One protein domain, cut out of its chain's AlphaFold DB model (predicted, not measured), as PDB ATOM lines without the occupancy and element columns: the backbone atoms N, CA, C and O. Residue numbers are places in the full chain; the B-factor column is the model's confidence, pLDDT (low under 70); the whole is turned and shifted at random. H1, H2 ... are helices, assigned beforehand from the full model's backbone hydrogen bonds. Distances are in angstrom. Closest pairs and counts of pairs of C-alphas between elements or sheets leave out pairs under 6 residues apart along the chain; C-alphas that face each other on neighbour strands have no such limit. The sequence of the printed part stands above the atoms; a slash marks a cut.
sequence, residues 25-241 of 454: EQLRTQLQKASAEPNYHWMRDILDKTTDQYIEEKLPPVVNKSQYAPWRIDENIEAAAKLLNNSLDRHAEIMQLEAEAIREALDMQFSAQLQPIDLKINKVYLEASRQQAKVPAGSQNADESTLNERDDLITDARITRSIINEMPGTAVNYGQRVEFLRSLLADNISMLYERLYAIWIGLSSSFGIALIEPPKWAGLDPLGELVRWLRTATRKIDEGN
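What this domain is: This is residues 25 to 241 of the 454 residues of an uncharacterized protein of Massilia sp. K1S02-61 (UniProt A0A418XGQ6). The model is a long rod built along one very long helix, H4, with H5 and H6 following each other along it in the opposite direction. H7 packs on H4 near the end where H4 begins, and the short helices H1, H2 and H3 lie partway along the rod. The printed part has 217 residues with seven named helices, H1 to H7 in order, and no named strand: all helix, extended, with a radius of gyration of the C-alphas of 27.7 A and spans of 98 by 28 by 25 A.

Where its parts are: H1 holds residues 25 to 34, beginning at C-alpha 25 (-27.771, -30.834, 5.622); H2 holds 38 to 47 and H3 51 to 58. H4, residues 73 to 133, is 86.4 A long, with a kink of 30 degrees near residue 115. H5, residues 137 to 166, is 45.4 A long; H6, residues 174 to 205, 45.9 A. H7, residues 222 to 241, is 28.9 A long and ends at C-alpha 241 (7.783, -21.880, -24.672).

How they stand to each other: H2, H4, H5, H6 and H7 form a bundle, helices set mostly at shallow tilts. H1 and H2 are a hairpin, closest at the C-alphas of Gln 32 and Leu 47, 6.0 A. H2 touches H6 residues 174 to 179 alone, closest at Asp 45 and Gly 175, C-alphas 5.2 A apart. H3 touches H6 at a steep tilt of 66 degrees, closest at the C-alphas of Ile 55 and Ala 186, 5.0 A. H4 and H5 are a hairpin at 8 degrees, closest at the C-alphas of Met 108 and Arg 158, 7.0 A. H4 residues 73 to 101 alone touch H6, opposite ways at 21 degrees, closest at the C-alphas of Ile 73 and Ile 199, 5.4 A. H7 touches H4, closest at the C-alphas of Leu 223 and Leu 88, 7.3 A. H5 and H7 are apart. Every O i to N i+4 pair is within hydrogen-bond range in H1, H3, H6 and H7; H4 has 55 of 57, H5 23 of 26, and H2 1 of 6, with 4 of 7 O i to N i+3 pairs.

The domain as a whole: The two C-alphas farthest apart, Pro 136 and Gly 208, are 98.0 A apart. The printed part has no cut; the links H3 to H4 and H6 to H7 are long. Residues 131 to 138, of which 131 to 133 belong to H4, stand free. Residues 66 and 135 to 144 have pLDDT under 70.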
ATOM      1  N   GLU A  25     -28.114 -29.562   4.968       71.38
ATOM      2  CA  GLU A  25     -27.771 -30.834   5.622       71.38
ATOM      3  C   GLU A  25     -28.921 -31.353   6.496       71.38
ATOM      4  O   GLU A  25     -29.204 -32.554   6.526       71.38
ATOM      5  N   GLN A  26     -29.636 -30.448   7.172       77.56
ATOM      6  CA  GLN A  26     -30.836 -30.794   7.932       77.56
ATOM      7  C   GLN A  26     -31.969 -31.249   7.005       77.56
ATOM      8  O   GLN A  26     -32.614 -32.257   7.300       77.56
ATOM      9  N   LEU A  27     -32.162 -30.577   5.862       74.94
ATOM     10  CA  LEU A  27     -33.113 -31.009   4.833       74.94
ATOM     11  C   LEU A  27     -32.766 -32.413   4.320       74.94
ATOM     12  O   LEU A  27     -33.634 -33.283   4.284       74.94
ATOM     13  N   ARG A  28     -31.492 -32.668   3.997       74.19
ATOM     14  CA  ARG A  28     -31.023 -33.991   3.563       74.19
ATOM     15  C   ARG A  28     -31.271 -35.064   4.623       74.19
ATOM     16  O   ARG A  28     -31.739 -36.144   4.289       74.19
ATOM     17  N   THR A  29     -31.010 -34.766   5.894       80.00
ATOM     18  CA  THR A  29     -31.223 -35.706   7.009       80.00
ATOM     19  C   THR A  29     -32.707 -36.048   7.185       80.00
ATOM     20  O   THR A  29     -33.061 -37.195   7.458       80.00
ATOM     21  N   GLN A  30     -33.593 -35.062   7.028       80.69
ATOM     22  CA  GLN A  30     -35.044 -35.274   7.071       80.69
ATOM     23  C   GLN A  30     -35.528 -36.080   5.855       80.69
ATOM     24  O   GLN A  30     -36.285 -37.034   6.022       80.69
ATOM     25  N   LEU A  31     -35.014 -35.779   4.659       77.69
ATOM     26  CA  LEU A  31     -35.285 -36.543   3.436       77.69
ATOM     27  C   LEU A  31     -34.779 -37.993   3.523       77.69
ATOM     28  O   LEU A  31     -35.481 -38.910   3.111       77.69
ATOM     29  N   GLN A  32     -33.602 -38.234   4.104       81.81
ATOM     30  CA  GLN A  32     -33.072 -39.586   4.320       81.81
ATOM     31  C   GLN A  32     -33.981 -40.401   5.244       81.81
ATOM     32  O   GLN A  32     -34.272 -41.561   4.958       81.81
ATOM     33  N   LYS A  33     -34.491 -39.794   6.321       81.19
ATOM     34  CA  LYS A  33     -35.493 -40.440   7.184       81.19
ATOM     35  C   LYS A  33     -36.784 -40.739   6.421       81.19
ATOM     36  O   LYS A  33     -37.345 -41.811   6.613       81.19
ATOM     37  N   ALA A  34     -37.221 -39.827   5.549       74.94
ATOM     38  CA  ALA A  34     -38.393 -40.030   4.700       74.94
ATOM     39  C   ALA A  34     -38.189 -41.171   3.687       74.94
ATOM     40  O   ALA A  34     -39.115 -41.931   3.438       74.94
ATOM     41  N   SER A  35     -36.973 -41.359   3.163       78.56
ATOM     42  CA  SER A  35     -36.666 -42.441   2.209       78.56
ATOM     43  C   SER A  35     -36.795 -43.859   2.789       78.56
ATOM     44  O   SER A  35     -36.771 -44.835   2.045       78.56
ATOM     45  N   ALA A  36     -36.962 -43.997   4.111       79.00
ATOM     46  CA  ALA A  36     -37.311 -45.267   4.745       79.00
ATOM     47  C   ALA A  36     -38.789 -45.657   4.541       79.00
ATOM     48  O   ALA A  36     -39.164 -46.803   4.800       79.00
ATOM     49  N   GLU A  37     -39.638 -44.726   4.101       79.94
ATOM     50  CA  GLU A  37     -41.032 -45.010   3.783       79.94
ATOM     51  C   GLU A  37     -41.188 -45.623   2.381       79.94
ATOM     52  O   GLU A  37     -40.519 -45.180   1.443       79.94
ATOM     53  N   PRO A  38     -42.138 -46.559   2.179       78.06
ATOM     54  CA  PRO A  38     -42.354 -47.201   0.879       78.06
ATOM     55  C   PRO A  38     -42.593 -46.228  -0.286       78.06
ATOM     56  O   PRO A  38     -42.159 -46.490  -1.398       78.06
ATOM     57  N   ASN A  39     -43.240 -45.084  -0.035       77.44
ATOM     58  CA  ASN A  39     -43.587 -44.105  -1.076       77.44
ATOM     59  C   ASN A  39     -42.408 -43.212  -1.520       77.44
ATOM     60  O   ASN A  39     -42.538 -42.435  -2.470       77.44
ATOM     61  N   TYR A  40     -41.278 -43.285  -0.814       82.19
ATOM     62  CA  TYR A  40     -40.093 -42.453  -1.043       82.19
ATOM     63  C   TYR A  40     -38.808 -43.277  -1.147       82.19
ATOM     64  O   TYR A  40     -37.717 -42.712  -1.199       82.19
ATOM     65  N   HIS A  41     -38.918 -44.603  -1.186       83.81
ATOM     66  CA  HIS A  41     -37.770 -45.499  -1.227       83.81
ATOM     67  C   HIS A  41     -36.874 -45.248  -2.457       83.81
ATOM     68  O   HIS A  41     -35.650 -45.254  -2.338       83.81
ATOM     69  N   TRP A  42     -37.464 -44.866  -3.592       84.50
ATOM     70  CA  TRP A  42     -36.766 -44.425  -4.807       84.50
ATOM     71  C   TRP A  42     -35.804 -43.231  -4.627       84.50
ATOM     72  O   TRP A  42     -34.914 -43.033  -5.452       84.50
ATOM     73  N   MET A  43     -35.938 -42.435  -3.559       86.19
ATOM     74  CA  MET A  43     -35.020 -41.326  -3.249       86.19
ATOM     75  C   MET A  43     -33.724 -41.786  -2.574       86.19
ATOM     76  O   MET A  43     -32.785 -40.996  -2.440       86.19
ATOM     77  N   ARG A  44     -33.659 -43.036  -2.107       85.19
ATOM     78  CA  ARG A  44     -32.544 -43.536  -1.302       85.19
ATOM     79  C   ARG A  44     -31.208 -43.417  -2.032       85.19
ATOM     80  O   ARG A  44     -30.274 -42.865  -1.462       85.19
ATOM     81  N   ASP A  45     -31.141 -43.838  -3.291       82.31
ATOM     82  CA  ASP A  45     -29.897 -43.835  -4.081       82.31
ATOM     83  C   ASP A  45     -29.364 -42.412  -4.332       82.31
ATOM     84  O   ASP A  45     -28.159 -42.171  -4.452       82.31
ATOM     85  N   ILE A  46     -30.266 -41.430  -4.338       86.88
ATOM     86  CA  ILE A  46     -29.931 -40.011  -4.466       86.88
ATOM     87  C   ILE A  46     -29.368 -39.475  -3.148       86.88
ATOM     88  O   ILE A  46     -28.353 -38.775  -3.138       86.88
ATOM     89  N   LEU A  47     -30.018 -39.815  -2.032       86.38
ATOM     90  CA  LEU A  47     -29.758 -39.230  -0.718       86.38
ATOM     91  C   LEU A  47     -28.663 -39.939   0.081       86.38
ATOM     92  O   LEU A  47     -28.107 -39.315   0.989       86.38
ATOM     93  N   ASP A  48     -28.346 -41.199  -0.219       85.62
ATOM     94  CA  ASP A  48     -27.372 -42.003   0.534       85.62
ATOM     95  C   ASP A  48     -25.985 -41.346   0.538       85.62
ATOM     96  O   ASP A  48     -25.389 -41.157   1.595       85.62
ATOM     97  N   LYS A  49     -25.519 -40.880  -0.629       86.81
ATOM     98  CA  LYS A  49     -24.176 -40.299  -0.806       86.81
ATOM     99  C   LYS A  49     -24.211 -39.030  -1.638       86.81
ATOM    100  O   LYS A  49     -25.120 -38.840  -2.443       86.81
ATOM    101  N   THR A  50     -23.302 -38.087  -1.388       88.31
ATOM    102  CA  THR A  50     -23.090 -36.980  -2.334       88.31
ATOM    103  C   THR A  50     -22.422 -37.522  -3.594       88.31
ATOM    104  O   THR A  50     -21.774 -38.569  -3.567       88.31
ATOM    105  N   THR A  51     -22.537 -36.785  -4.696       90.62
ATOM    106  CA  THR A  51     -21.770 -37.072  -5.914       90.62
ATOM    107  C   THR A  51     -20.266 -37.114  -5.629       90.62
ATOM    108  O   THR A  51     -19.602 -38.057  -6.050       90.62
ATOM    109  N   ASP A  52     -19.741 -36.183  -4.827       91.25
ATOM    110  CA  ASP A  52     -18.318 -36.165  -4.470       91.25
ATOM    111  C   ASP A  52     -17.891 -37.371  -3.626       91.25
ATOM    112  O   ASP A  52     -16.838 -37.940  -3.899       91.25
ATOM    113  N   GLN A  53     -18.709 -37.795  -2.654       90.56
ATOM    114  CA  GLN A  53     -18.460 -38.995  -1.845       90.56
ATOM    115  C   GLN A  53     -18.483 -40.255  -2.710       90.56
ATOM    116  O   GLN A  53     -17.632 -41.127  -2.562       90.56
ATOM    117  N   TYR A  54     -19.441 -40.345  -3.637       92.50
ATOM    118  CA  TYR A  54     -19.510 -41.458  -4.576       92.50
ATOM    119  C   TYR A  54     -18.237 -41.539  -5.428       92.50
ATOM    120  O   TYR A  54     -17.686 -42.621  -5.614       92.50
ATOM    121  N   ILE A  55     -17.752 -40.401  -5.932       93.56
ATOM    122  CA  ILE A  55     -16.520 -40.347  -6.724       93.56
ATOM    123  C   ILE A  55     -15.315 -40.737  -5.864       93.56
ATOM    124  O   ILE A  55     -14.536 -41.583  -6.288       93.56
ATOM    125  N   GLU A  56     -15.185 -40.188  -4.654       92.06
ATOM    126  CA  GLU A  56     -14.088 -40.507  -3.731       92.06
ATOM    127  C   GLU A  56     -13.989 -42.015  -3.448       92.06
ATOM    128  O   GLU A  56     -12.900 -42.580  -3.499       92.06
ATOM    129  N   GLU A  57     -15.123 -42.690  -3.233       91.94
ATOM    130  CA  GLU A  57     -15.175 -44.141  -3.013       91.94
ATOM    131  C   GLU A  57     -14.833 -44.974  -4.256       91.94
ATOM    132  O   GLU A  57     -14.362 -46.108  -4.136       91.94
ATOM    133  N   LYS A  58     -15.126 -44.455  -5.453       91.69
ATOM    134  CA  LYS A  58     -14.899 -45.156  -6.725       91.69
ATOM    135  C   LYS A  58     -13.507 -44.926  -7.294       91.69
ATOM    136  O   LYS A  58     -13.061 -45.730  -8.113       91.69
ATOM    137  N   LEU A  59     -12.830 -43.858  -6.886       90.31
ATOM    138  CA  LEU A  59     -11.480 -43.579  -7.347       90.31
ATOM    139  C   LEU A  59     -10.491 -44.618  -6.801       90.31
ATOM    140  O   LEU A  59     -10.546 -44.988  -5.625       90.31
ATOM    141  N   PRO A  60      -9.552 -45.099  -7.633       84.81
ATOM    142  CA  PRO A  60      -8.541 -46.030  -7.168       84.81
ATOM    143  C   PRO A  60      -7.634 -45.347  -6.127       84.81
ATOM    144  O   PRO A  60      -7.245 -44.191  -6.312       84.81
ATOM    145  N   PRO A  61      -7.218 -46.057  -5.059       78.19
ATOM    146  CA  PRO A  61      -6.369 -45.484  -4.008       78.19
ATOM    147  C   PRO A  61      -4.987 -45.070  -4.531       78.19
ATOM    148  O   PRO A  61      -4.327 -44.201  -3.962       78.19
ATOM    149  N   VAL A  62      -4.551 -45.693  -5.628       79.25
ATOM    150  CA  VAL A  62      -3.329 -45.362  -6.357       79.25
ATOM    151  C   VAL A  62      -3.699 -45.210  -7.826       79.25
ATOM    152  O   VAL A  62      -4.170 -46.158  -8.451       79.25
ATOM    153  N   VAL A  63      -3.482 -44.016  -8.376       79.25
ATOM    154  CA  VAL A  63      -3.711 -43.742  -9.800       79.25
ATOM    155  C   VAL A  63      -2.760 -44.599 -10.634       79.25
ATOM    156  O   VAL A  63      -1.570 -44.674 -10.312       79.25
ATOM    157  N   ASN A  64      -3.256 -45.226 -11.710       77.69
ATOM    158  CA  ASN A  64      -2.381 -45.895 -12.667       77.69
ATOM    159  C   ASN A  64      -1.618 -44.848 -13.459       77.69
ATOM    160  O   ASN A  64      -2.022 -44.307 -14.484       77.69
ATOM    161  N   LYS A  65      -0.455 -44.603 -12.910       73.62
ATOM    162  CA  LYS A  65       0.520 -43.673 -13.372       73.62
ATOM    163  C   LYS A  65       0.892 -43.987 -14.842       73.62
ATOM    164  O   LYS A  65       0.640 -43.170 -15.722       73.62
ATOM    165  N   SER A  66       1.335 -45.194 -15.173       67.06
ATOM    166  CA  SER A  66       1.852 -45.548 -16.510       67.06
ATOM    167  C   SER A  66       0.839 -45.593 -17.668       67.06
ATOM    168  O   SER A  66       1.233 -45.906 -18.787       67.06
ATOM    169  N   GLN A  67      -0.445 -45.302 -17.442       77.69
ATOM    170  CA  GLN A  67      -1.491 -45.476 -18.455       77.69
ATOM    171  C   GLN A  67      -1.319 -44.567 -19.684       77.69
ATOM    172  O   GLN A  67      -1.680 -44.950 -20.799       77.69
ATOM    173  N   TYR A  68      -0.776 -43.361 -19.495       80.94
ATOM    174  CA  TYR A  68      -0.608 -42.381 -20.564       80.94
ATOM    175  C   TYR A  68       0.828 -41.891 -20.669       80.94
ATOM    176  O   TYR A  68       1.472 -41.591 -19.668       80.94
ATOM    177  N   ALA A  69       1.297 -41.750 -21.910       77.19
ATOM    178  CA  ALA A  69       2.631 -41.275 -22.245       77.19
ATOM    179  C   ALA A  69       2.873 -39.830 -21.748       77.19
ATOM    180  O   ALA A  69       2.270 -38.893 -22.289       77.19
ATOM    181  N   PRO A  70       3.790 -39.604 -20.787       79.81
ATOM    182  CA  PRO A  70       4.073 -38.276 -20.235       79.81
ATOM    183  C   PRO A  70       4.635 -37.264 -21.241       79.81
ATOM    184  O   PRO A  70       4.411 -36.069 -21.105       79.81
ATOM    185  N   TRP A  71       5.324 -37.707 -22.294       75.31
ATOM    186  CA  TRP A  71       5.862 -36.811 -23.329       75.31
ATOM    187  C   TRP A  71       4.793 -36.296 -24.311       75.31
ATOM    188  O   TRP A  71       5.059 -35.398 -25.108       75.31
ATOM    189  N   ARG A  72       3.567 -36.826 -24.272       81.44
ATOM    190  CA  ARG A  72       2.445 -36.346 -25.093       81.44
ATOM    191  C   ARG A  72       1.649 -35.269 -24.355       81.44
ATOM    192  O   ARG A  72       0.437 -35.377 -24.207       81.44
ATOM    193  N   ILE A  73       2.344 -34.255 -23.835       85.62
ATOM    194  CA  ILE A  73       1.740 -33.251 -22.944       85.62
ATOM    195  C   ILE A  73       0.570 -32.537 -23.608       85.62
ATOM    196  O   ILE A  73      -0.487 -32.450 -22.996       85.62
ATOM    197  N   ASP A  74       0.726 -32.086 -24.851       86.19
ATOM    198  CA  ASP A  74      -0.324 -31.335 -25.544       86.19
ATOM    199  C   ASP A  74      -1.584 -32.190 -25.758       86.19
ATOM    200  O   ASP A  74      -2.689 -31.754 -25.436       86.19
ATOM    201  N   GLU A  75      -1.418 -33.450 -26.185       88.31
ATOM    202  CA  GLU A  75      -2.526 -34.413 -26.307       88.31
ATOM    203  C   GLU A  75      -3.187 -34.684 -24.948       88.31
ATOM    204  O   GLU A  75      -4.413 -34.740 -24.845       88.31
ATOM    205  N   ASN A  76      -2.384 -34.845 -23.891       91.62
ATOM    206  CA  ASN A  76      -2.901 -35.076 -22.548       91.62
ATOM    207  C   ASN A  76      -3.660 -33.855 -22.017       91.62
ATOM    208  O   ASN A  76      -4.689 -34.039 -21.377       91.62
ATOM    209  N   ILE A  77      -3.196 -32.631 -22.286       93.56
ATOM    210  CA  ILE A  77      -3.872 -31.388 -21.885       93.56
ATOM    211  C   ILE A  77      -5.193 -31.238 -22.619       93.56
ATOM    212  O   ILE A  77      -6.207 -30.950 -21.986       93.56
ATOM    213  N   GLU A  78      -5.202 -31.457 -23.932       93.50
ATOM    214  CA  GLU A  78      -6.424 -31.382 -24.726       93.50
ATOM    215  C   GLU A  78      -7.452 -32.418 -24.246       93.50
ATOM    216  O   GLU A  78      -8.622 -32.092 -24.027       93.50
ATOM    217  N   ALA A  79      -7.012 -33.660 -24.021       94.56
ATOM    218  CA  ALA A  79      -7.862 -34.725 -23.500       94.56
ATOM    219  C   ALA A  79      -8.354 -34.431 -22.073       94.56
ATOM    220  O   ALA A  79      -9.538 -34.610 -21.792       94.56
ATOM    221  N   ALA A  80      -7.482 -33.938 -21.188       96.50
ATOM    222  CA  ALA A  80      -7.841 -33.557 -19.824       96.50
ATOM    223  C   ALA A  80      -8.863 -32.412 -19.812       96.50
ATOM    224  O   ALA A  80      -9.844 -32.479 -19.076       96.50
ATOM    225  N   ALA A  81      -8.697 -31.399 -20.666       96.12
ATOM    226  CA  ALA A  81      -9.650 -30.300 -20.796       96.12
ATOM    227  C   ALA A  81     -11.030 -30.792 -21.265       96.12
ATOM    228  O   ALA A  81     -12.050 -30.388 -20.709       96.12
ATOM    229  N   LYS A  82     -11.069 -31.708 -22.243       96.44
ATOM    230  CA  LYS A  82     -12.313 -32.341 -22.715       96.44
ATOM    231  C   LYS A  82     -12.993 -33.159 -21.616       96.44
ATOM    232  O   LYS A  82     -14.187 -32.988 -21.388       96.44
ATOM    233  N   LEU A  83     -12.243 -34.013 -20.916       96.38
ATOM    234  CA  LEU A  83     -12.762 -34.806 -19.795       96.38
ATOM    235  C   LEU A  83     -13.303 -33.913 -18.682       96.38
ATOM    236  O   LEU A  83     -14.351 -34.212 -18.112       96.38
ATOM    237  N   LEU A  84     -12.623 -32.807 -18.400       95.44
ATOM    238  CA  LEU A  84     -13.025 -31.869 -17.367       95.44
ATOM    239  C   LEU A  84     -14.304 -31.106 -17.744       95.44
ATOM    240  O   LEU A  84     -15.204 -31.017 -16.916       95.44
ATOM    241  N   ASN A  85     -14.440 -30.647 -18.991       94.38
ATOM    242  CA  ASN A  85     -15.692 -30.051 -19.473       94.38
ATOM    243  C   ASN A  85     -16.853 -31.051 -19.393       94.38
ATOM    244  O   ASN A  85     -17.877 -30.750 -18.790       94.38
ATOM    245  N   ASN A  86     -16.651 -32.280 -19.884       94.62
ATOM    246  CA  ASN A  86     -17.657 -33.340 -19.782       94.62
ATOM    247  C   ASN A  86     -18.033 -33.641 -18.323       94.62
ATOM    248  O   ASN A  86     -19.167 -34.012 -18.035       94.62
ATOM    249  N   SER A  87     -17.076 -33.526 -17.401       95.25
ATOM    250  CA  SER A  87     -17.305 -33.755 -15.972       95.25
ATOM    251  C   SER A  87     -18.108 -32.623 -15.335       95.25
ATOM    252  O   SER A  87     -18.995 -32.903 -14.535       95.25
ATOM    253  N   LEU A  88     -17.855 -31.369 -15.723       93.56
ATOM    254  CA  LEU A  88     -18.653 -30.214 -15.297       93.56
ATOM    255  C   LEU A  88     -20.097 -30.311 -15.806       93.56
ATOM    256  O   LEU A  88     -21.026 -30.125 -15.022       93.56
ATOM    257  N   ASP A  89     -20.284 -30.661 -17.081       94.19
ATOM    258  CA  ASP A  89     -21.614 -30.823 -17.681       94.19
ATOM    259  C   ASP A  89     -22.398 -31.948 -16.989       94.19
ATOM    260  O   ASP A  89     -23.547 -31.758 -16.592       94.19
ATOM    261  N   ARG A  90     -21.755 -33.102 -16.756       94.06
ATOM    262  CA  ARG A  90     -22.360 -34.226 -16.021       94.06
ATOM    263  C   ARG A  90     -22.683 -33.869 -14.579       94.06
ATOM    264  O   ARG A  90     -23.729 -34.262 -14.078       94.06
ATOM    265  N   HIS A  91     -21.803 -33.136 -13.902       93.50
ATOM    266  CA  HIS A  91     -22.061 -32.690 -12.539       93.50
ATOM    267  C   HIS A  91     -23.293 -31.773 -12.484       93.50
ATOM    268  O   HIS A  91     -24.153 -31.952 -11.625       93.50
ATOM    269  N   ALA A  92     -23.427 -30.842 -13.434       93.25
ATOM    270  CA  ALA A  92     -24.608 -29.989 -13.550       93.25
ATOM    271  C   ALA A  92     -25.886 -30.796 -13.850       93.25
ATOM    272  O   ALA A  92     -26.922 -30.541 -13.236       93.25
ATOM    273  N   GLU A  93     -25.808 -31.796 -14.734       94.56
ATOM    274  CA  GLU A  93     -26.928 -32.695 -15.035       94.56
ATOM    275  C   GLU A  93     -27.368 -33.493 -13.800       94.56
ATOM    276  O   GLU A  93     -28.561 -33.560 -13.502       94.56
ATOM    277  N   ILE A  94     -26.419 -34.045 -13.035       93.69
ATOM    278  CA  ILE A  94     -26.715 -34.744 -11.779       93.69
ATOM    279  C   ILE A  94     -27.414 -33.794 -10.805       93.69
ATOM    280  O   ILE A  94     -28.485 -34.131 -10.313       93.69
ATOM    281  N   MET A  95     -26.874 -32.592 -10.578       91.25
ATOM    282  CA  MET A  95     -27.497 -31.611  -9.681       91.25
ATOM    283  C   MET A  95     -28.923 -31.249 -10.112       91.25
ATOM    284  O   MET A  95     -29.803 -31.087  -9.266       91.25
ATOM    285  N   GLN A  96     -29.171 -31.132 -11.419       93.06
ATOM    286  CA  GLN A  96     -30.510 -30.877 -11.938       93.06
ATOM    287  C   GLN A  96     -31.456 -32.049 -11.645       93.06
ATOM    288  O   GLN A  96     -32.564 -31.821 -11.159       93.06
ATOM    289  N   LEU A  97     -31.027 -33.291 -11.881       91.75
ATOM    290  CA  LEU A  97     -31.842 -34.476 -11.596       91.75
ATOM    291  C   LEU A  97     -32.111 -34.660 -10.106       91.75
ATOM    292  O   LEU A  97     -33.224 -35.016  -9.728       91.75
ATOM    293  N   GLU A  98     -31.126 -34.381  -9.256       90.38
ATOM    294  CA  GLU A  98     -31.302 -34.387  -7.805       90.38
ATOM    295  C   GLU A  98     -32.331 -33.332  -7.374       90.38
ATOM    296  O   GLU A  98     -33.213 -33.622  -6.566       90.38
ATOM    297  N   ALA A  99     -32.277 -32.126  -7.946       89.44
ATOM    298  CA  ALA A  99     -33.245 -31.069  -7.662       89.44
ATOM    299  C   ALA A  99     -34.663 -31.425  -8.142       89.44
ATOM    300  O   ALA A  99     -35.633 -31.181  -7.421       89.44
ATOM    301  N   GLU A 100     -34.795 -32.018  -9.332       90.81
ATOM    302  CA  GLU A 100     -36.070 -32.512  -9.867       90.81
ATOM    303  C   GLU A 100     -36.656 -33.617  -8.980       90.81
ATOM    304  O   GLU A 100     -37.828 -33.544  -8.616       90.81
ATOM    305  N   ALA A 101     -35.833 -34.576  -8.555       88.62
ATOM    306  CA  ALA A 101     -36.228 -35.652  -7.654       88.62
ATOM    307  C   ALA A 101     -36.683 -35.131  -6.282       88.62
ATOM    308  O   ALA A 101     -37.723 -35.537  -5.767       88.62
ATOM    309  N   ILE A 102     -35.944 -34.182  -5.697       87.31
ATOM    310  CA  ILE A 102     -36.337 -33.552  -4.430       87.31
ATOM    311  C   ILE A 102     -37.667 -32.819  -4.601       87.31
ATOM    312  O   ILE A 102     -38.563 -32.995  -3.779       87.31
ATOM    313  N   ARG A 103     -37.829 -32.025  -5.665       88.44
ATOM    314  CA  ARG A 103     -39.085 -31.313  -5.941       88.44
ATOM    315  C   ARG A 103     -40.260 -32.278  -6.073       88.44
ATOM    316  O   ARG A 103     -41.307 -32.034  -5.487       88.44
ATOM    317  N   GLU A 104     -40.065 -33.373  -6.790       88.00
ATOM    318  CA  GLU A 104     -41.064 -34.420  -6.973       88.00
ATOM    319  C   GLU A 104     -41.471 -35.063  -5.637       88.00
ATOM    320  O   GLU A 104     -42.661 -35.196  -5.336       88.00
ATOM    321  N   ALA A 105     -40.494 -35.393  -4.787       85.25
ATOM    322  CA  ALA A 105     -40.749 -35.918  -3.450       85.25
ATOM    323  C   ALA A 105     -41.525 -34.910  -2.579       85.25
ATOM    324  O   ALA A 105     -42.476 -35.288  -1.887       85.25
ATOM    325  N   LEU A 106     -41.171 -33.622  -2.657       84.00
ATOM    326  CA  LEU A 106     -41.887 -32.548  -1.968       84.00
ATOM    327  C   LEU A 106     -43.323 -32.395  -2.483       84.00
ATOM    328  O   LEU A 106     -44.241 -32.295  -1.671       84.00
ATOM    329  N   ASP A 107     -43.549 -32.437  -3.796       85.44
ATOM    330  CA  ASP A 107     -44.883 -32.342  -4.401       85.44
ATOM    331  C   ASP A 107     -45.767 -33.530  -3.984       85.44
ATOM    332  O   ASP A 107     -46.940 -33.345  -3.633       85.44
ATOM    333  N   MET A 108     -45.210 -34.746  -3.936       83.38
ATOM    334  CA  MET A 108     -45.905 -35.926  -3.407       83.38
ATOM    335  C   MET A 108     -46.272 -35.745  -1.928       83.38
ATOM    336  O   MET A 108     -47.393 -36.069  -1.525       83.38
ATOM    337  N   GLN A 109     -45.358 -35.188  -1.127       81.31
ATOM    338  CA  GLN A 109     -45.588 -34.927   0.295       81.31
ATOM    339  C   GLN A 109     -46.657 -33.851   0.521       81.31
ATOM    340  O   GLN A 109     -47.582 -34.067   1.304       81.31
ATOM    341  N   PHE A 110     -46.578 -32.712  -0.170       81.62
ATOM    342  CA  PHE A 110     -47.590 -31.657  -0.082       81.62
ATOM    343  C   PHE A 110     -48.965 -32.169  -0.500       81.62
ATOM    344  O   PHE A 110     -49.948 -31.932   0.202       81.62
ATOM    345  N   SER A 111     -49.035 -32.943  -1.585       79.50
ATOM    346  CA  SER A 111     -50.284 -33.576  -2.023       79.50
ATOM    347  C   SER A 111     -50.867 -34.484  -0.936       79.50
ATOM    348  O   SER A 111     -52.068 -34.450  -0.672       79.50
ATOM    349  N   ALA A 112     -50.018 -35.252  -0.246       77.38
ATOM    350  CA  ALA A 112     -50.448 -36.101   0.858       77.38
ATOM    351  C   ALA A 112     -50.936 -35.328   2.091       77.38
ATOM    352  O   ALA A 112     -51.805 -35.818   2.811       77.38
ATOM    353  N   GLN A 113     -50.405 -34.130   2.328       76.12
ATOM    354  CA  GLN A 113     -50.800 -33.273   3.447       76.12
ATOM    355  C   GLN A 113     -52.091 -32.494   3.182       76.12
ATOM    356  O   GLN A 113     -52.886 -32.292   4.102       76.12
ATOM    357  N   LEU A 114     -52.302 -32.044   1.944       80.44
ATOM    358  CA  LEU A 114     -53.479 -31.258   1.568       80.44
ATOM    359  C   LEU A 114     -54.734 -32.121   1.447       80.44
ATOM    360  O   LEU A 114     -55.810 -31.678   1.840       80.44
ATOM    361  N   GLN A 115     -54.599 -33.375   1.008       79.25
ATOM    362  CA  GLN A 115     -55.730 -34.281   0.800       79.25
ATOM    363  C   GLN A 115     -56.656 -34.406   2.035       79.25
ATOM    364  O   GLN A 115     -57.854 -34.169   1.881       79.25
ATOM    365  N   PRO A 116     -56.181 -34.657   3.275       78.38
ATOM    366  CA  PRO A 116     -57.056 -34.674   4.453       78.38
ATOM    367  C   PRO A 116     -57.791 -33.352   4.721       78.38
ATOM    368  O   PRO A 116     -58.902 -33.359   5.258       78.38
ATOM    369  N   ILE A 117     -57.170 -32.214   4.399       78.12
ATOM    370  CA  ILE A 117     -57.758 -30.881   4.579       78.12
ATOM    371  C   ILE A 117     -58.847 -30.660   3.528       78.12
ATOM    372  O   ILE A 117     -59.967 -30.291   3.883       78.12
ATOM    373  N   ASP A 118     -58.557 -30.971   2.267       75.62
ATOM    374  CA  ASP A 118     -59.508 -30.882   1.161       75.62
ATOM    375  C   ASP A 118     -60.722 -31.784   1.399       75.62
ATOM    376  O   ASP A 118     -61.861 -31.358   1.208       75.62
ATOM    377  N   LEU A 119     -60.516 -33.008   1.898       78.69
ATOM    378  CA  LEU A 119     -61.611 -33.900   2.292       78.69
ATOM    379  C   LEU A 119     -62.488 -33.284   3.383       78.69
ATOM    380  O   LEU A 119     -63.712 -33.372   3.300       78.69
ATOM    381  N   LYS A 120     -61.892 -32.654   4.404       79.06
ATOM    382  CA  LYS A 120     -62.650 -31.985   5.475       79.06
ATOM    383  C   LYS A 120     -63.460 -30.812   4.934       79.06
ATOM    384  O   LYS A 120     -64.643 -30.712   5.248       79.06
ATOM    385  N   ILE A 121     -62.857 -29.958   4.106       79.62
ATOM    386  CA  ILE A 121     -63.539 -28.812   3.489       79.62
ATOM    387  C   ILE A 121     -64.697 -29.293   2.610       79.62
ATOM    388  O   ILE A 121     -65.812 -28.790   2.741       79.62
ATOM    389  N   ASN A 122     -64.470 -30.309   1.773       79.62
ATOM    390  CA  ASN A 122     -65.499 -30.870   0.899       79.62
ATOM    391  C   ASN A 122     -66.648 -31.509   1.693       79.62
ATOM    392  O   ASN A 122     -67.808 -31.309   1.339       79.62
ATOM    393  N   LYS A 123     -66.358 -32.214   2.797       80.25
ATOM    394  CA  LYS A 123     -67.389 -32.761   3.696       80.25
ATOM    395  C   LYS A 123     -68.233 -31.657   4.330       80.25
ATOM    396  O   LYS A 123     -69.456 -31.713   4.249       80.25
ATOM    397  N   VAL A 124     -67.598 -30.615   4.870       80.75
ATOM    398  CA  VAL A 124     -68.301 -29.456   5.452       80.75
ATOM    399  C   VAL A 124     -69.152 -28.733   4.400       80.75
ATOM    400  O   VAL A 124     -70.289 -28.356   4.676       80.75
ATOM    401  N   TYR A 125     -68.641 -28.566   3.178       78.19
ATOM    402  CA  TYR A 125     -69.385 -27.933   2.087       78.19
ATOM    403  C   TYR A 125     -70.602 -28.761   1.649       78.19
ATOM    404  O   TYR A 125     -71.683 -28.204   1.434       78.19
ATOM    405  N   LEU A 126     -70.451 -30.086   1.551       78.19
ATOM    406  CA  LEU A 126     -71.563 -30.997   1.279       78.19
ATOM    407  C   LEU A 126     -72.609 -30.947   2.393       78.19
ATOM    408  O   LEU A 126     -73.797 -30.845   2.100       78.19
ATOM    409  N   GLU A 127     -72.195 -30.963   3.661       77.25
ATOM    410  CA  GLU A 127     -73.101 -30.822   4.806       77.25
ATOM    411  C   GLU A 127     -73.873 -29.494   4.762       77.25
ATOM    412  O   GLU A 127     -75.097 -29.485   4.919       77.25
ATOM    413  N   ALA A 128     -73.193 -28.382   4.473       78.25
ATOM    414  CA  ALA A 128     -73.814 -27.065   4.358       78.25
ATOM    415  C   ALA A 128     -74.803 -26.981   3.180       78.25
ATOM    416  O   ALA A 128     -75.926 -26.496   3.338       78.25
ATOM    417  N   SER A 129     -74.428 -27.510   2.012       77.50
ATOM    418  CA  SER A 129     -75.293 -27.563   0.825       77.50
ATOM    419  C   SER A 129     -76.528 -28.443   1.061       77.50
ATOM    420  O   SER A 129     -77.640 -28.084   0.673       77.50
ATOM    421  N   ARG A 130     -76.374 -29.561   1.783       70.56
ATOM    422  CA  ARG A 130     -77.482 -30.441   2.191       70.56
ATOM    423  C   ARG A 130     -78.461 -29.740   3.134       70.56
ATOM    424  O   ARG A 130     -79.673 -29.858   2.944       70.56
ATOM    425  N   GLN A 131     -77.960 -28.983   4.114       74.00
ATOM    426  CA  GLN A 131     -78.801 -28.192   5.022       74.00
ATOM    427  C   GLN A 131     -79.624 -27.133   4.272       74.00
ATOM    428  O   GLN A 131     -80.785 -26.905   4.612       74.00
ATOM    429  N   GLN A 132     -79.061 -26.531   3.222       74.06
ATOM    430  CA  GLN A 132     -79.767 -25.563   2.376       74.06
ATOM    431  C   GLN A 132     -80.812 -26.224   1.460       74.06
ATOM    432  O   GLN A 132     -81.891 -25.666   1.260       74.06
ATOM    433  N   ALA A 133     -80.529 -27.421   0.939       71.38
ATOM    434  CA  ALA A 133     -81.374 -28.104  -0.041       71.38
ATOM    435  C   ALA A 133     -82.489 -29.002   0.551       71.38
ATOM    436  O   ALA A 133     -83.319 -29.503  -0.206       71.38
ATOM    437  N   LYS A 134     -82.554 -29.203   1.880       71.06
ATOM    438  CA  LYS A 134     -83.562 -30.050   2.576       71.06
ATOM    439  C   LYS A 134     -83.697 -31.472   1.988       71.06
ATOM    440  O   LYS A 134     -84.796 -32.020   1.904       71.06
ATOM    441  N   VAL A 135     -82.585 -32.066   1.563       58.81
ATOM    442  CA  VAL A 135     -82.571 -33.371   0.881       58.81
ATOM    443  C   VAL A 135     -82.814 -34.521   1.883       58.81
ATOM    444  O   VAL A 135     -82.236 -34.501   2.972       58.81
ATOM    445  N   PRO A 136     -83.649 -35.534   1.562       57.59
ATOM    446  CA  PRO A 136     -83.911 -36.676   2.443       57.59
ATOM    447  C   PRO A 136     -82.699 -37.613   2.615       57.59
ATOM    448  O   PRO A 136     -81.894 -37.808   1.701       57.59
ATOM    449  N   ALA A 137     -82.624 -38.254   3.790       55.91
ATOM    450  CA  ALA A 137     -81.477 -39.025   4.291       55.91
ATOM    451  C   ALA A 137     -80.998 -40.198   3.401       55.91
ATOM    452  O   ALA A 137     -79.857 -40.623   3.517       55.91
ATOM    453  N   GLY A 138     -81.819 -40.704   2.474       55.34
ATOM    454  CA  GLY A 138     -81.451 -41.828   1.596       55.34
ATOM    455  C   GLY A 138     -80.401 -41.512   0.519       55.34
ATOM    456  O   GLY A 138     -79.820 -42.433  -0.044       55.34
ATOM    457  N   SER A 139     -80.132 -40.231   0.247       57.09
ATOM    458  CA  SER A 139     -79.094 -39.770  -0.699       57.09
ATOM    459  C   SER A 139     -77.691 -39.670  -0.077       57.09
ATOM    460  O   SER A 139     -76.714 -39.444  -0.786       57.09
ATOM    461  N   GLN A 140     -77.574 -39.876   1.241       57.78
ATOM    462  CA  GLN A 140     -76.337 -39.666   2.004       57.78
ATOM    463  C   GLN A 140     -75.187 -40.575   1.558       57.78
ATOM    464  O   GLN A 140     -74.050 -40.113   1.478       57.78
ATOM    465  N   ASN A 141     -75.498 -41.827   1.210       59.88
ATOM    466  CA  ASN A 141     -74.498 -42.844   0.884       59.88
ATOM    467  C   ASN A 141     -73.818 -42.616  -0.476       59.88
ATOM    468  O   ASN A 141     -72.680 -43.036  -0.640       59.88
ATOM    469  N   ALA A 142     -74.495 -41.971  -1.434       60.09
ATOM    470  CA  ALA A 142     -73.976 -41.799  -2.791       60.09
ATOM    471  C   ALA A 142     -72.917 -40.684  -2.870       60.09
ATOM    472  O   ALA A 142     -71.844 -40.913  -3.413       60.09
ATOM    473  N   ASP A 143     -73.151 -39.507  -2.272       65.81
ATOM    474  CA  ASP A 143     -72.131 -38.441  -2.318       65.81
ATOM    475  C   ASP A 143     -70.927 -38.758  -1.413       65.81
ATOM    476  O   ASP A 143     -69.798 -38.370  -1.714       65.81
ATOM    477  N   GLU A 144     -71.153 -39.462  -0.296       69.25
ATOM    478  CA  GLU A 144     -70.059 -39.936   0.561       69.25
ATOM    479  C   GLU A 144     -69.242 -41.032  -0.125       69.25
ATOM    480  O   GLU A 144     -68.017 -41.020   0.001       69.25
ATOM    481  N   SER A 145     -69.871 -41.928  -0.900       74.69
ATOM    482  CA  SER A 145     -69.126 -42.894  -1.712       74.69
ATOM    483  C   SER A 145     -68.315 -42.195  -2.799       74.69
ATOM    484  O   SER A 145     -67.144 -42.510  -2.942       74.69
ATOM    485  N   THR A 146     -68.862 -41.180  -3.480       75.12
ATOM    486  CA  THR A 146     -68.118 -40.408  -4.493       75.12
ATOM    487  C   THR A 146     -66.918 -39.655  -3.902       75.12
ATOM    488  O   THR A 146     -65.866 -39.568  -4.536       75.12
ATOM    489  N   LEU A 147     -67.035 -39.112  -2.683       77.00
ATOM    490  CA  LEU A 147     -65.890 -38.502  -1.997       77.00
ATOM    491  C   LEU A 147     -64.814 -39.527  -1.629       77.00
ATOM    492  O   LEU A 147     -63.633 -39.224  -1.787       77.00
ATOM    493  N   ASN A 148     -65.213 -40.704  -1.145       77.56
ATOM    494  CA  ASN A 148     -64.277 -41.776  -0.812       77.56
ATOM    495  C   ASN A 148     -63.607 -42.332  -2.080       77.56
ATOM    496  O   ASN A 148     -62.395 -42.475  -2.101       77.56
ATOM    497  N   GLU A 149     -64.351 -42.521  -3.172       80.00
ATOM    498  CA  GLU A 149     -63.803 -42.922  -4.477       80.00
ATOM    499  C   GLU A 149     -62.774 -41.909  -4.994       80.00
ATOM    500  O   GLU A 149     -61.719 -42.285  -5.499       80.00
ATOM    501  N   ARG A 150     -63.039 -40.604  -4.843       76.56
ATOM    502  CA  ARG A 150     -62.063 -39.563  -5.195       76.56
ATOM    503  C   ARG A 150     -60.807 -39.638  -4.320       76.56
ATOM    504  O   ARG A 150     -59.713 -39.394  -4.825       76.56
ATOM    505  N   ASP A 151     -60.962 -39.935  -3.035       78.81
ATOM    506  CA  ASP A 151     -59.850 -40.089  -2.094       78.81
ATOM    507  C   ASP A 151     -58.970 -41.303  -2.429       78.81
ATOM    508  O   ASP A 151     -57.738 -41.204  -2.470       78.81
ATOM    509  N   ASP A 152     -59.618 -42.423  -2.747       80.88
ATOM    510  CA  ASP A 152     -58.985 -43.664  -3.180       80.88
ATOM    511  C   ASP A 152     -58.227 -43.439  -4.493       80.88
ATOM    512  O   ASP A 152     -57.039 -43.738  -4.569       80.88
ATOM    513  N   LEU A 153     -58.836 -42.769  -5.481       81.44
ATOM    514  CA  LEU A 153     -58.180 -42.430  -6.750       81.44
ATOM    515  C   LEU A 153     -56.933 -41.550  -6.568       81.44
ATOM    516  O   LEU A 153     -55.925 -41.763  -7.243       81.44
ATOM    517  N   ILE A 154     -56.971 -40.558  -5.673       79.31
ATOM    518  CA  ILE A 154     -55.802 -39.710  -5.374       79.31
ATOM    519  C   ILE A 154     -54.708 -40.531  -4.677       79.31
ATOM    520  O   ILE A 154     -53.512 -40.324  -4.905       79.31
ATOM    521  N   THR A 155     -55.093 -41.479  -3.828       80.00
ATOM    522  CA  THR A 155     -54.163 -42.384  -3.146       80.00
ATOM    523  C   THR A 155     -53.513 -43.363  -4.116       80.00
ATOM    524  O   THR A 155     -52.284 -43.436  -4.157       80.00
ATOM    525  N   ASP A 156     -54.299 -44.005  -4.973       80.44
ATOM    526  CA  ASP A 156     -53.829 -44.910  -6.019       80.44
ATOM    527  C   ASP A 156     -52.930 -44.193  -7.028       80.44
ATOM    528  O   ASP A 156     -51.895 -44.729  -7.428       80.44
ATOM    529  N   ALA A 157     -53.258 -42.949  -7.395       81.69
ATOM    530  CA  ALA A 157     -52.413 -42.132  -8.260       81.69
ATOM    531  C   ALA A 157     -51.029 -41.872  -7.638       81.69
ATOM    532  O   ALA A 157     -50.023 -41.930  -8.346       81.69
ATOM    533  N   ARG A 158     -50.945 -41.634  -6.321       81.25
ATOM    534  CA  ARG A 158     -49.659 -41.449  -5.617       81.25
ATOM    535  C   ARG A 158     -48.853 -42.739  -5.533       81.25
ATOM    536  O   ARG A 158     -47.651 -42.703  -5.781       81.25
ATOM    537  N   ILE A 159     -49.503 -43.859  -5.220       83.38
ATOM    538  CA  ILE A 159     -48.853 -45.176  -5.192       83.38
ATOM    539  C   ILE A 159     -48.315 -45.510  -6.586       83.38
ATOM    540  O   ILE A 159     -47.149 -45.860  -6.734       83.38
ATOM    541  N   THR A 160     -49.131 -45.313  -7.622       84.31
ATOM    542  CA  THR A 160     -48.727 -45.515  -9.018       84.31
ATOM    543  C   THR A 160     -47.540 -44.627  -9.378       84.31
ATOM    544  O   THR A 160     -46.574 -45.110  -9.956       84.31
ATOM    545  N   ARG A 161     -47.559 -43.347  -8.989       84.50
ATOM    546  CA  ARG A 161     -46.448 -42.411  -9.219       84.50
ATOM    547  C   ARG A 161     -45.156 -42.873  -8.538       84.50
ATOM    548  O   ARG A 161     -44.116 -42.894  -9.188       84.50
ATOM    549  N   SER A 162     -45.239 -43.337  -7.289       84.06
ATOM    550  CA  SER A 162     -44.105 -43.946  -6.580       84.06
ATOM    551  C   SER A 162     -43.556 -45.170  -7.317       84.06
ATOM    552  O   SER A 162     -42.349 -45.284  -7.500       84.06
ATOM    553  N   ILE A 163     -44.431 -46.063  -7.792       84.94
ATOM    554  CA  ILE A 163     -44.031 -47.266  -8.540       84.94
ATOM    555  C   ILE A 163     -43.343 -46.894  -9.859       84.94
ATOM    556  O   ILE A 163     -42.352 -47.517 -10.233       84.94
ATOM    557  N   ILE A 164     -43.835 -45.877 -10.574       86.12
ATOM    558  CA  ILE A 164     -43.221 -45.430 -11.835       86.12
ATOM    559  C   ILE A 164     -41.808 -44.870 -11.581       86.12
ATOM    560  O   ILE A 164     -40.915 -45.122 -12.396       86.12
ATOM    561  N   ASN A 165     -41.583 -44.187 -10.451       86.44
ATOM    562  CA  ASN A 165     -40.258 -43.693 -10.050       86.44
ATOM    563  C   ASN A 165     -39.273 -44.826  -9.699       86.44
ATOM    564  O   ASN A 165     -38.066 -44.623  -9.773       86.44
ATOM    565  N   GLU A 166     -39.759 -46.023  -9.363       84.44
ATOM    566  CA  GLU A 166     -38.923 -47.216  -9.139       84.44
ATOM    567  C   GLU A 166     -38.780 -48.096 -10.387       84.44
ATOM    568  O   GLU A 166     -37.895 -48.952 -10.457       84.44
ATOM    569  N   MET A 167     -39.636 -47.904 -11.391       87.25
ATOM    570  CA  MET A 167     -39.659 -48.746 -12.579       87.25
ATOM    571  C   MET A 167     -38.375 -48.542 -13.407       87.25
ATOM    572  O   MET A 167     -38.069 -47.412 -13.797       87.25
ATOM    573  N   PRO A 168     -37.601 -49.602 -13.698       86.44
ATOM    574  CA  PRO A 168     -36.349 -49.469 -14.439       86.44
ATOM    575  C   PRO A 168     -36.549 -48.884 -15.839       86.44
ATOM    576  O   PRO A 168     -37.486 -49.248 -16.550       86.44
ATOM    577  N   GLY A 169     -35.635 -48.008 -16.255       81.38
ATOM    578  CA  GLY A 169     -35.625 -47.430 -17.604       81.38
ATOM    579  C   GLY A 169     -36.687 -46.358 -17.877       81.38
ATOM    580  O   GLY A 169     -36.761 -45.864 -19.004       81.38
ATOM    581  N   THR A 170     -37.495 -45.962 -16.887       86.25
ATOM    582  CA  THR A 170     -38.396 -44.812 -17.035       86.25
ATOM    583  C   THR A 170     -37.624 -43.498 -16.909       86.25
ATOM    584  O   THR A 170     -36.626 -43.394 -16.196       86.25
ATOM    585  N   ALA A 171     -38.103 -42.449 -17.585       83.88
ATOM    586  CA  ALA A 171     -37.493 -41.120 -17.498       83.88
ATOM    587  C   ALA A 171     -37.559 -40.523 -16.078       83.88
ATOM    588  O   ALA A 171     -36.760 -39.653 -15.745       83.88
ATOM    589  N   VAL A 172     -38.485 -41.002 -15.246       85.06
ATOM    590  CA  VAL A 172     -38.708 -40.539 -13.870       85.06
ATOM    591  C   VAL A 172     -38.060 -41.451 -12.821       85.06
ATOM    592  O   VAL A 172     -38.197 -41.209 -11.628       85.06
ATOM    593  N   ASN A 173     -37.300 -42.472 -13.237       89.00
ATOM    594  CA  ASN A 173     -36.439 -43.221 -12.327       89.00
ATOM    595  C   ASN A 173     -35.162 -42.428 -12.036       89.00
ATOM    596  O   ASN A 173     -34.094 -42.660 -12.610       89.00
ATOM    597  N   TYR A 174     -35.302 -41.425 -11.174       90.06
ATOM    598  CA  TYR A 174     -34.219 -40.510 -10.839       90.06
ATOM    599  C   TYR A 174     -33.041 -41.227 -10.167       90.06
ATOM    600  O   TYR A 174     -31.899 -40.916 -10.496       90.06
ATOM    601  N   GLY A 175     -33.299 -42.207  -9.291       88.38
ATOM    602  CA  GLY A 175     -32.256 -42.962  -8.585       88.38
ATOM    603  C   GLY A 175     -31.302 -43.672  -9.542       88.38
ATOM    604  O   GLY A 175     -30.102 -43.392  -9.542       88.38
ATOM    605  N   GLN A 176     -31.846 -44.490 -10.451       89.62
ATOM    606  CA  GLN A 176     -31.048 -45.217 -11.441       89.62
ATOM    607  C   GLN A 176     -30.285 -44.266 -12.378       89.62
ATOM    608  O   GLN A 176     -29.131 -44.522 -12.730       89.62
ATOM    609  N   ARG A 177     -30.914 -43.159 -12.793       91.56
ATOM    610  CA  ARG A 177     -30.286 -42.161 -13.675       91.56
ATOM    611  C   ARG A 177     -29.129 -41.440 -12.984       91.56
ATOM    612  O   ARG A 177     -28.069 -41.290 -13.589       91.56
ATOM    613  N   VAL A 178     -29.317 -41.022 -11.732       92.81
ATOM    614  CA  VAL A 178     -28.273 -40.370 -10.931       92.81
ATOM    615  C   VAL A 178     -27.110 -41.329 -10.697       92.81
ATOM    616  O   VAL A 178     -25.965 -40.939 -10.905       92.81
ATOM    617  N   GLU A 179     -27.371 -42.587 -10.339       91.56
ATOM    618  CA  GLU A 179     -26.309 -43.578 -10.141       91.56
ATOM    619  C   GLU A 179     -25.501 -43.825 -11.425       91.56
ATOM    620  O   GLU A 179     -24.270 -43.807 -11.393       91.56
ATOM    621  N   PHE A 180     -26.178 -43.967 -12.569       92.50
ATOM    622  CA  PHE A 180     -25.525 -44.120 -13.870       92.50
ATOM    623  C   PHE A 180     -24.659 -42.908 -14.246       92.50
ATOM    624  O   PHE A 180     -23.528 -43.055 -14.709       92.50
ATOM    625  N   LEU A 181     -25.157 -41.687 -14.036       94.62
ATOM    626  CA  LEU A 181     -24.370 -40.485 -14.312       94.62
ATOM    627  C   LEU A 181     -23.188 -40.342 -13.350       94.62
ATOM    628  O   LEU A 181     -22.105 -39.948 -13.781       94.62
ATOM    629  N   ARG A 182     -23.359 -40.699 -12.071       95.12
ATOM    630  CA  ARG A 182     -22.276 -40.720 -11.080       95.12
ATOM    631  C   ARG A 182     -21.193 -41.732 -11.451       95.12
ATOM    632  O   ARG A 182     -20.016 -41.398 -11.340       95.12
ATOM    633  N   SER A 183     -21.550 -42.924 -11.942       94.50
ATOM    634  CA  SER A 183     -20.558 -43.908 -12.404       94.50
ATOM    635  C   SER A 183     -19.782 -43.393 -13.614       94.50
ATOM    636  O   SER A 183     -18.556 -43.414 -13.620       94.50
ATOM    637  N   LEU A 184     -20.488 -42.834 -14.600       95.31
ATOM    638  CA  LEU A 184     -19.868 -42.212 -15.767       95.31
ATOM    639  C   LEU A 184     -18.954 -41.035 -15.387       95.31
ATOM    640  O   LEU A 184     -17.904 -40.826 -15.999       95.31
ATOM    641  N   LEU A 185     -19.360 -40.221 -14.413       95.62
ATOM    642  CA  LEU A 185     -18.547 -39.129 -13.896       95.62
ATOM    643  C   LEU A 185     -17.291 -39.670 -13.201       95.62
ATOM    644  O   LEU A 185     -16.200 -39.218 -13.529       95.62
ATOM    645  N   ALA A 186     -17.416 -40.670 -12.326       95.00
ATOM    646  CA  ALA A 186     -16.275 -41.299 -11.660       95.00
ATOM    647  C   ALA A 186     -15.249 -41.861 -12.663       95.00
ATOM    648  O   ALA A 186     -14.053 -41.612 -12.509       95.00
ATOM    649  N   ASP A 187     -15.705 -42.519 -13.734       94.19
ATOM    650  CA  ASP A 187     -14.835 -43.017 -14.809       94.19
ATOM    651  C   ASP A 187     -14.071 -41.872 -15.497       94.19
ATOM    652  O   ASP A 187     -12.851 -41.942 -15.674       94.19
ATOM    653  N   ASN A 188     -14.766 -40.774 -15.829       95.44
ATOM    654  CA  ASN A 188     -14.127 -39.586 -16.398       95.44
ATOM    655  C   ASN A 188     -13.078 -38.990 -15.452       95.44
ATOM    656  O   ASN A 188     -12.010 -38.594 -15.918       95.44
ATOM    657  N   ILE A 189     -13.374 -38.903 -14.149       95.94
ATOM    658  CA  ILE A 189     -12.445 -38.362 -13.151       95.94
ATOM    659  C   ILE A 189     -11.227 -39.276 -12.989       95.94
ATOM    660  O   ILE A 189     -10.106 -38.773 -12.915       95.94
ATOM    661  N   SER A 190     -11.406 -40.597 -13.012       93.69
ATOM    662  CA  SER A 190     -10.290 -41.548 -12.982       93.69
ATOM    663  C   SER A 190      -9.354 -41.338 -14.177       93.69
ATOM    664  O   SER A 190      -8.155 -41.117 -13.997       93.69
ATOM    665  N   MET A 191      -9.903 -41.303 -15.396       93.62
ATOM    666  CA  MET A 191      -9.124 -41.037 -16.613       93.62
ATOM    667  C   MET A 191      -8.473 -39.649 -16.591       93.62
ATOM    668  O   MET A 191      -7.345 -39.472 -17.059       93.62
ATOM    669  N   LEU A 192      -9.172 -38.647 -16.051       95.31
ATOM    670  CA  LEU A 192      -8.645 -37.297 -15.893       95.31
ATOM    671  C   LEU A 192      -7.411 -37.314 -14.989       95.31
ATOM    672  O   LEU A 192      -6.388 -36.758 -15.380       95.31
ATOM    673  N   TYR A 193      -7.461 -37.981 -13.834       94.19
ATOM    674  CA  TYR A 193      -6.306 -38.093 -12.945       94.19
ATOM    675  C   TYR A 193      -5.108 -38.726 -13.639       94.19
ATOM    676  O   TYR A 193      -4.022 -38.151 -13.607       94.19
ATOM    677  N   GLU A 194      -5.292 -39.854 -14.319       90.88
ATOM    678  CA  GLU A 194      -4.220 -40.505 -15.079       90.88
ATOM    679  C   GLU A 194      -3.560 -39.532 -16.079       90.88
ATOM    680  O   GLU A 194      -2.331 -39.454 -16.164       90.88
ATOM    681  N   ARG A 195      -4.357 -38.712 -16.785       93.50
ATOM    682  CA  ARG A 195      -3.849 -37.675 -17.703       93.50
ATOM    683  C   ARG A 195      -3.131 -36.542 -16.971       93.50
ATOM    684  O   ARG A 195      -2.063 -36.128 -17.416       93.50
ATOM    685  N   LEU A 196      -3.679 -36.039 -15.864       93.81
ATOM    686  CA  LEU A 196      -3.066 -34.964 -15.073       93.81
ATOM    687  C   LEU A 196      -1.717 -35.394 -14.491       93.81
ATOM    688  O   LEU A 196      -0.763 -34.619 -14.524       93.81
ATOM    689  N   TYR A 197      -1.604 -36.641 -14.030       90.00
ATOM    690  CA  TYR A 197      -0.331 -37.203 -13.586       90.00
ATOM    691  C   TYR A 197       0.670 -37.331 -14.737       90.00
ATOM    692  O   TYR A 197       1.823 -36.929 -14.577       90.00
ATOM    693  N   ALA A 198       0.243 -37.810 -15.910       85.81
ATOM    694  CA  ALA A 198       1.103 -37.851 -17.093       85.81
ATOM    695  C   ALA A 198       1.599 -36.447 -17.497       85.81
ATOM    696  O   ALA A 198       2.781 -36.281 -17.796       85.81
ATOM    697  N   ILE A 199       0.735 -35.424 -17.436       90.69
ATOM    698  CA  ILE A 199       1.110 -34.016 -17.658       90.69
ATOM    699  C   ILE A 199       2.134 -33.568 -16.619       90.69
ATOM    700  O   ILE A 199       3.180 -33.044 -16.983       90.69
ATOM    701  N   TRP A 200       1.858 -33.781 -15.333       89.50
ATOM    702  CA  TRP A 200       2.741 -33.371 -14.239       89.50
ATOM    703  C   TRP A 200       4.159 -33.943 -14.396       89.50
ATOM    704  O   TRP A 200       5.159 -33.243 -14.204       89.50
ATOM    705  N   ILE A 201       4.257 -35.198 -14.827       81.38
ATOM    706  CA  ILE A 201       5.545 -35.853 -15.067       81.38
ATOM    707  C   ILE A 201       6.208 -35.345 -16.315       81.38
ATOM    708  O   ILE A 201       7.372 -34.986 -16.241       81.38
ATOM    709  N   GLY A 202       5.487 -35.242 -17.430       79.94
ATOM    710  CA  GLY A 202       6.054 -34.664 -18.640       79.94
ATOM    711  C   GLY A 202       6.593 -33.256 -18.389       79.94
ATOM    712  O   GLY A 202       7.672 -32.898 -18.861       79.94
ATOM    713  N   LEU A 203       5.878 -32.452 -17.599       84.75
ATOM    714  CA  LEU A 203       6.295 -31.092 -17.282       84.75
ATOM    715  C   LEU A 203       7.591 -31.077 -16.483       84.75
ATOM    716  O   LEU A 203       8.496 -30.310 -16.800       84.75
ATOM    717  N   SER A 204       7.712 -31.950 -15.492       79.75
ATOM    718  CA  SER A 204       8.909 -32.019 -14.659       79.75
ATOM    719  C   SER A 204      10.091 -32.697 -15.362       79.75
ATOM    720  O   SER A 204      11.199 -32.166 -15.320       79.75
ATOM    721  N   SER A 205       9.877 -33.823 -16.048       73.56
ATOM    722  CA  SER A 205      10.936 -34.603 -16.699       73.56
ATOM    723  C   SER A 205      11.425 -33.988 -18.004       73.56
ATOM    724  O   SER A 205      12.618 -34.050 -18.292       73.56
ATOM    725  N   SER A 206      10.514 -33.418 -18.793       73.56
ATOM    726  CA  SER A 206      10.809 -32.981 -20.157       73.56
ATOM    727  C   SER A 206      10.890 -31.470 -20.297       73.56
ATOM    728  O   SER A 206      11.754 -30.965 -21.008       73.56
ATOM    729  N   PHE A 207      10.004 -30.735 -19.623       74.69
ATOM    730  CA  PHE A 207      10.009 -29.269 -19.671       74.69
ATOM    731  C   PHE A 207      10.819 -28.625 -18.542       74.69
ATOM    732  O   PHE A 207      10.952 -27.402 -18.540       74.69
ATOM    733  N   GLY A 208      11.297 -29.399 -17.560       75.25
ATOM    734  CA  GLY A 208      11.962 -28.854 -16.371       75.25
ATOM    735  C   GLY A 208      11.064 -27.938 -15.529       75.25
ATOM    736  O   GLY A 208      11.553 -27.101 -14.774       75.25
ATOM    737  N   ILE A 209       9.741 -28.048 -15.667       82.94
ATOM    738  CA  ILE A 209       8.764 -27.243 -14.931       82.94
ATOM    739  C   ILE A 209       8.455 -27.935 -13.608       82.94
ATOM    740  O   ILE A 209       7.829 -28.993 -13.572       82.94
ATOM    741  N   ALA A 210       8.815 -27.282 -12.505       82.69
ATOM    742  CA  ALA A 210       8.312 -27.650 -11.190       82.69
ATOM    743  C   ALA A 210       6.863 -27.161 -11.040       82.69
ATOM    744  O   ALA A 210       6.599 -25.960 -10.939       82.69
ATOM    745  N   LEU A 211       5.925 -28.104 -11.032       86.44
ATOM    746  CA  LEU A 211       4.522 -27.874 -10.710       86.44
ATOM    747  C   LEU A 211       4.163 -28.711  -9.480       86.44
ATOM    748  O   LEU A 211       4.710 -29.797  -9.286       86.44
ATOM    749  N   ILE A 212       3.256 -28.208  -8.644       89.38
ATOM    750  CA  ILE A 212       2.684 -29.012  -7.559       89.38
ATOM    751  C   ILE A 212       1.945 -30.227  -8.140       89.38
ATOM    752  O   ILE A 212       1.411 -30.151  -9.249       89.38
ATOM    753  N   GLU A 213       1.926 -31.340  -7.409       88.38
ATOM    754  CA  GLU A 213       1.161 -32.537  -7.785       88.38
ATOM    755  C   GLU A 213      -0.325 -32.178  -8.010       88.38
ATOM    756  O   GLU A 213      -0.817 -31.234  -7.373       88.38
ATOM    757  N   PRO A 214      -1.044 -32.866  -8.920       91.62
ATOM    758  CA  PRO A 214      -2.487 -32.691  -9.053       91.62
ATOM    759  C   PRO A 214      -3.195 -32.815  -7.690       91.62
ATOM    760  O   PRO A 214      -2.875 -33.736  -6.931       91.62
ATOM    761  N   PRO A 215      -4.133 -31.908  -7.353       92.50
ATOM    762  CA  PRO A 215      -4.846 -31.968  -6.079       92.50
ATOM    763  C   PRO A 215      -5.639 -33.272  -5.989       92.50
ATOM    764  O   PRO A 215      -6.151 -33.749  -6.997       92.50
ATOM    765  N   LYS A 216      -5.730 -33.862  -4.795       91.06
ATOM    766  CA  LYS A 216      -6.555 -35.057  -4.565       91.06
ATOM    767  C   LYS A 216      -8.036 -34.684  -4.574       91.06
ATOM    768  O   LYS A 216      -8.385 -33.537  -4.313       91.06
ATOM    769  N   TRP A 217      -8.901 -35.669  -4.813       91.75
ATOM    770  CA  TRP A 217     -10.346 -35.468  -4.773       91.75
ATOM    771  C   TRP A 217     -10.794 -35.259  -3.324       91.75
ATOM    772  O   TRP A 217     -10.981 -36.222  -2.589       91.75
ATOM    773  N   ALA A 218     -10.862 -34.002  -2.895       86.56
ATOM    774  CA  ALA A 218     -11.228 -33.616  -1.541       86.56
ATOM    775  C   ALA A 218     -11.737 -32.169  -1.510       86.56
ATOM    776  O   ALA A 218     -11.415 -31.363  -2.381       86.56
ATOM    777  N   GLY A 219     -12.487 -31.823  -0.464       81.88
ATOM    778  CA  GLY A 219     -12.974 -30.461  -0.244       81.88
ATOM    779  C   GLY A 219     -14.322 -30.165  -0.903       81.88
ATOM    780  O   GLY A 219     -15.055 -31.071  -1.285       81.88
ATOM    781  N   LEU A 220     -14.668 -28.875  -0.962       79.81
ATOM    782  CA  LEU A 220     -15.992 -28.390  -1.382       79.81
ATOM    783  C   LEU A 220     -16.136 -28.188  -2.899       79.81
ATOM    784  O   LEU A 220     -17.257 -28.158  -3.391       79.81
ATOM    785  N   ASP A 221     -15.030 -27.997  -3.625       88.62
ATOM    786  CA  ASP A 221     -15.029 -27.804  -5.086       88.62
ATOM    787  C   ASP A 221     -13.839 -28.534  -5.747       88.62
ATOM    788  O   ASP A 221     -12.917 -27.889  -6.265       88.62
ATOM    789  N   PRO A 222     -13.816 -29.884  -5.727       92.12
ATOM    790  CA  PRO A 222     -12.706 -30.654  -6.294       92.12
ATOM    791  C   PRO A 222     -12.526 -30.397  -7.799       92.12
ATOM    792  O   PRO A 222     -11.404 -30.261  -8.290       92.12
ATOM    793  N   LEU A 223     -13.629 -30.265  -8.548       93.44
ATOM    794  CA  LEU A 223     -13.596 -29.974  -9.986       93.44
ATOM    795  C   LEU A 223     -12.951 -28.616 -10.277       93.44
ATOM    796  O   LEU A 223     -12.096 -28.519 -11.162       93.44
ATOM    797  N   GLY A 224     -13.312 -27.570  -9.530       93.62
ATOM    798  CA  GLY A 224     -12.711 -26.248  -9.674       93.62
ATOM    799  C   GLY A 224     -11.219 -26.230  -9.341       93.62
ATOM    800  O   GLY A 224     -10.452 -25.518  -9.999       93.62
ATOM    801  N   GLU A 225     -10.764 -27.038  -8.383       94.75
ATOM    802  CA  GLU A 225      -9.335 -27.207  -8.103       94.75
ATOM    803  C   GLU A 225      -8.589 -27.853  -9.277       94.75
ATOM    804  O   GLU A 225      -7.540 -27.343  -9.688       94.75
ATOM    805  N   LEU A 226      -9.159 -28.893  -9.895       95.56
ATOM    806  CA  LEU A 226      -8.591 -29.525 -11.091       95.56
ATOM    807  C   LEU A 226      -8.554 -28.557 -12.289       95.56
ATOM    808  O   LEU A 226      -7.544 -28.498 -12.997       95.56
ATOM    809  N   VAL A 227      -9.590 -27.725 -12.477       95.62
ATOM    810  CA  VAL A 227      -9.603 -26.647 -13.491       95.62
ATOM    811  C   VAL A 227      -8.427 -25.697 -13.276       95.62
ATOM    812  O   VAL A 227      -7.701 -25.359 -14.216       95.62
ATOM    813  N   ARG A 228      -8.247 -25.218 -12.038       95.62
ATOM    814  CA  ARG A 228      -7.181 -24.267 -11.691       95.62
ATOM    815  C   ARG A 228      -5.807 -24.888 -11.894       95.62
ATOM    816  O   ARG A 228      -4.914 -24.212 -12.411       95.62
ATOM    817  N   TRP A 229      -5.648 -26.155 -11.524       96.00
ATOM    818  CA  TRP A 229      -4.406 -26.883 -11.726       96.00
ATOM    819  C   TRP A 229      -4.068 -26.987 -13.217       96.00
ATOM    820  O   TRP A 229      -2.986 -26.561 -13.620       96.00
ATOM    821  N   LEU A 230      -5.016 -27.425 -14.057       96.25
ATOM    822  CA  LEU A 230      -4.802 -27.560 -15.501       96.25
ATOM    823  C   LEU A 230      -4.474 -26.211 -16.155       96.25
ATOM    824  O   LEU A 230      -3.521 -26.111 -16.922       96.25
ATOM    825  N   ARG A 231      -5.185 -25.136 -15.785       95.94
ATOM    826  CA  ARG A 231      -4.874 -23.773 -16.258       95.94
ATOM    827  C   ARG A 231      -3.476 -23.316 -15.845       95.94
ATOM    828  O   ARG A 231      -2.797 -22.647 -16.621       95.94
ATOM    829  N   THR A 232      -3.042 -23.662 -14.635       95.56
ATOM    830  CA  THR A 232      -1.693 -23.340 -14.153       95.56
ATOM    831  C   THR A 232      -0.638 -24.103 -14.949       95.56
ATOM    832  O   THR A 232       0.356 -23.504 -15.355       95.56
ATOM    833  N   ALA A 233      -0.879 -25.387 -15.228       94.25
ATOM    834  CA  ALA A 233      -0.027 -26.211 -16.077       94.25
ATOM    835  C   ALA A 233       0.113 -25.609 -17.488       94.25
ATOM    836  O   ALA A 233       1.231 -25.338 -17.921       94.25
ATOM    837  N   THR A 234      -1.002 -25.295 -18.159       94.25
ATOM    838  CA  THR A 234      -0.999 -24.656 -19.487       94.25
ATOM    839  C   THR A 234      -0.254 -23.325 -19.471       94.25
ATOM    840  O   THR A 234       0.625 -23.099 -20.296       94.25
ATOM    841  N   ARG A 235      -0.509 -22.468 -18.473       93.38
ATOM    842  CA  ARG A 235       0.199 -21.186 -18.356       93.38
ATOM    843  C   ARG A 235       1.706 -21.376 -18.197       93.38
ATOM    844  O   ARG A 235       2.479 -20.606 -18.755       93.38
ATOM    845  N   LYS A 236       2.140 -22.391 -17.445       89.81
ATOM    846  CA  LYS A 236       3.565 -22.702 -17.252       89.81
ATOM    847  C   LYS A 236       4.236 -23.225 -18.520       89.81
ATOM    848  O   LYS A 236       5.426 -22.959 -18.708       89.81
ATOM    849  N   ILE A 237       3.492 -23.920 -19.375       88.94
ATOM    850  CA  ILE A 237       3.948 -24.324 -20.709       88.94
ATOM    851  C   ILE A 237       4.098 -23.098 -21.599       88.94
ATOM    852  O   ILE A 237       5.167 -22.901 -22.165       88.94
ATOM    853  N   ASP A 238       3.089 -22.228 -21.651       87.88
ATOM    854  CA  ASP A 238       3.136 -21.004 -22.456       87.88
ATOM    855  C   ASP A 238       4.261 -20.063 -22.010       87.88
ATOM    856  O   ASP A 238       4.983 -19.508 -22.838       87.88
ATOM    857  N   GLU A 239       4.436 -19.891 -20.694       86.25
ATOM    858  CA  GLU A 239       5.575 -19.179 -20.109       86.25
ATOM    859  C   GLU A 239       6.894 -19.848 -20.522       86.25
ATOM    860  O   GLU A 239       7.826 -19.155 -20.915       86.25
ATOM    861  N   GLY A 240       6.967 -21.182 -20.471       78.25
ATOM    862  CA  GLY A 240       8.146 -21.960 -20.853       78.25
ATOM    863  C   GLY A 240       8.540 -21.773 -22.313       78.25
ATOM    864  O   GLY A 240       9.668 -21.376 -22.593       78.25
ATOM    865  N   ASN A 241       7.590 -21.972 -23.225       81.19
ATOM    866  CA  ASN A 241       7.783 -21.880 -24.672       81.19
ATOM    867  C   ASN A 241       8.336 -20.511 -25.107       81.19
ATOM    868  O   ASN A 241       9.076 -20.426 -26.084       81.19
TER     869      ASN A 241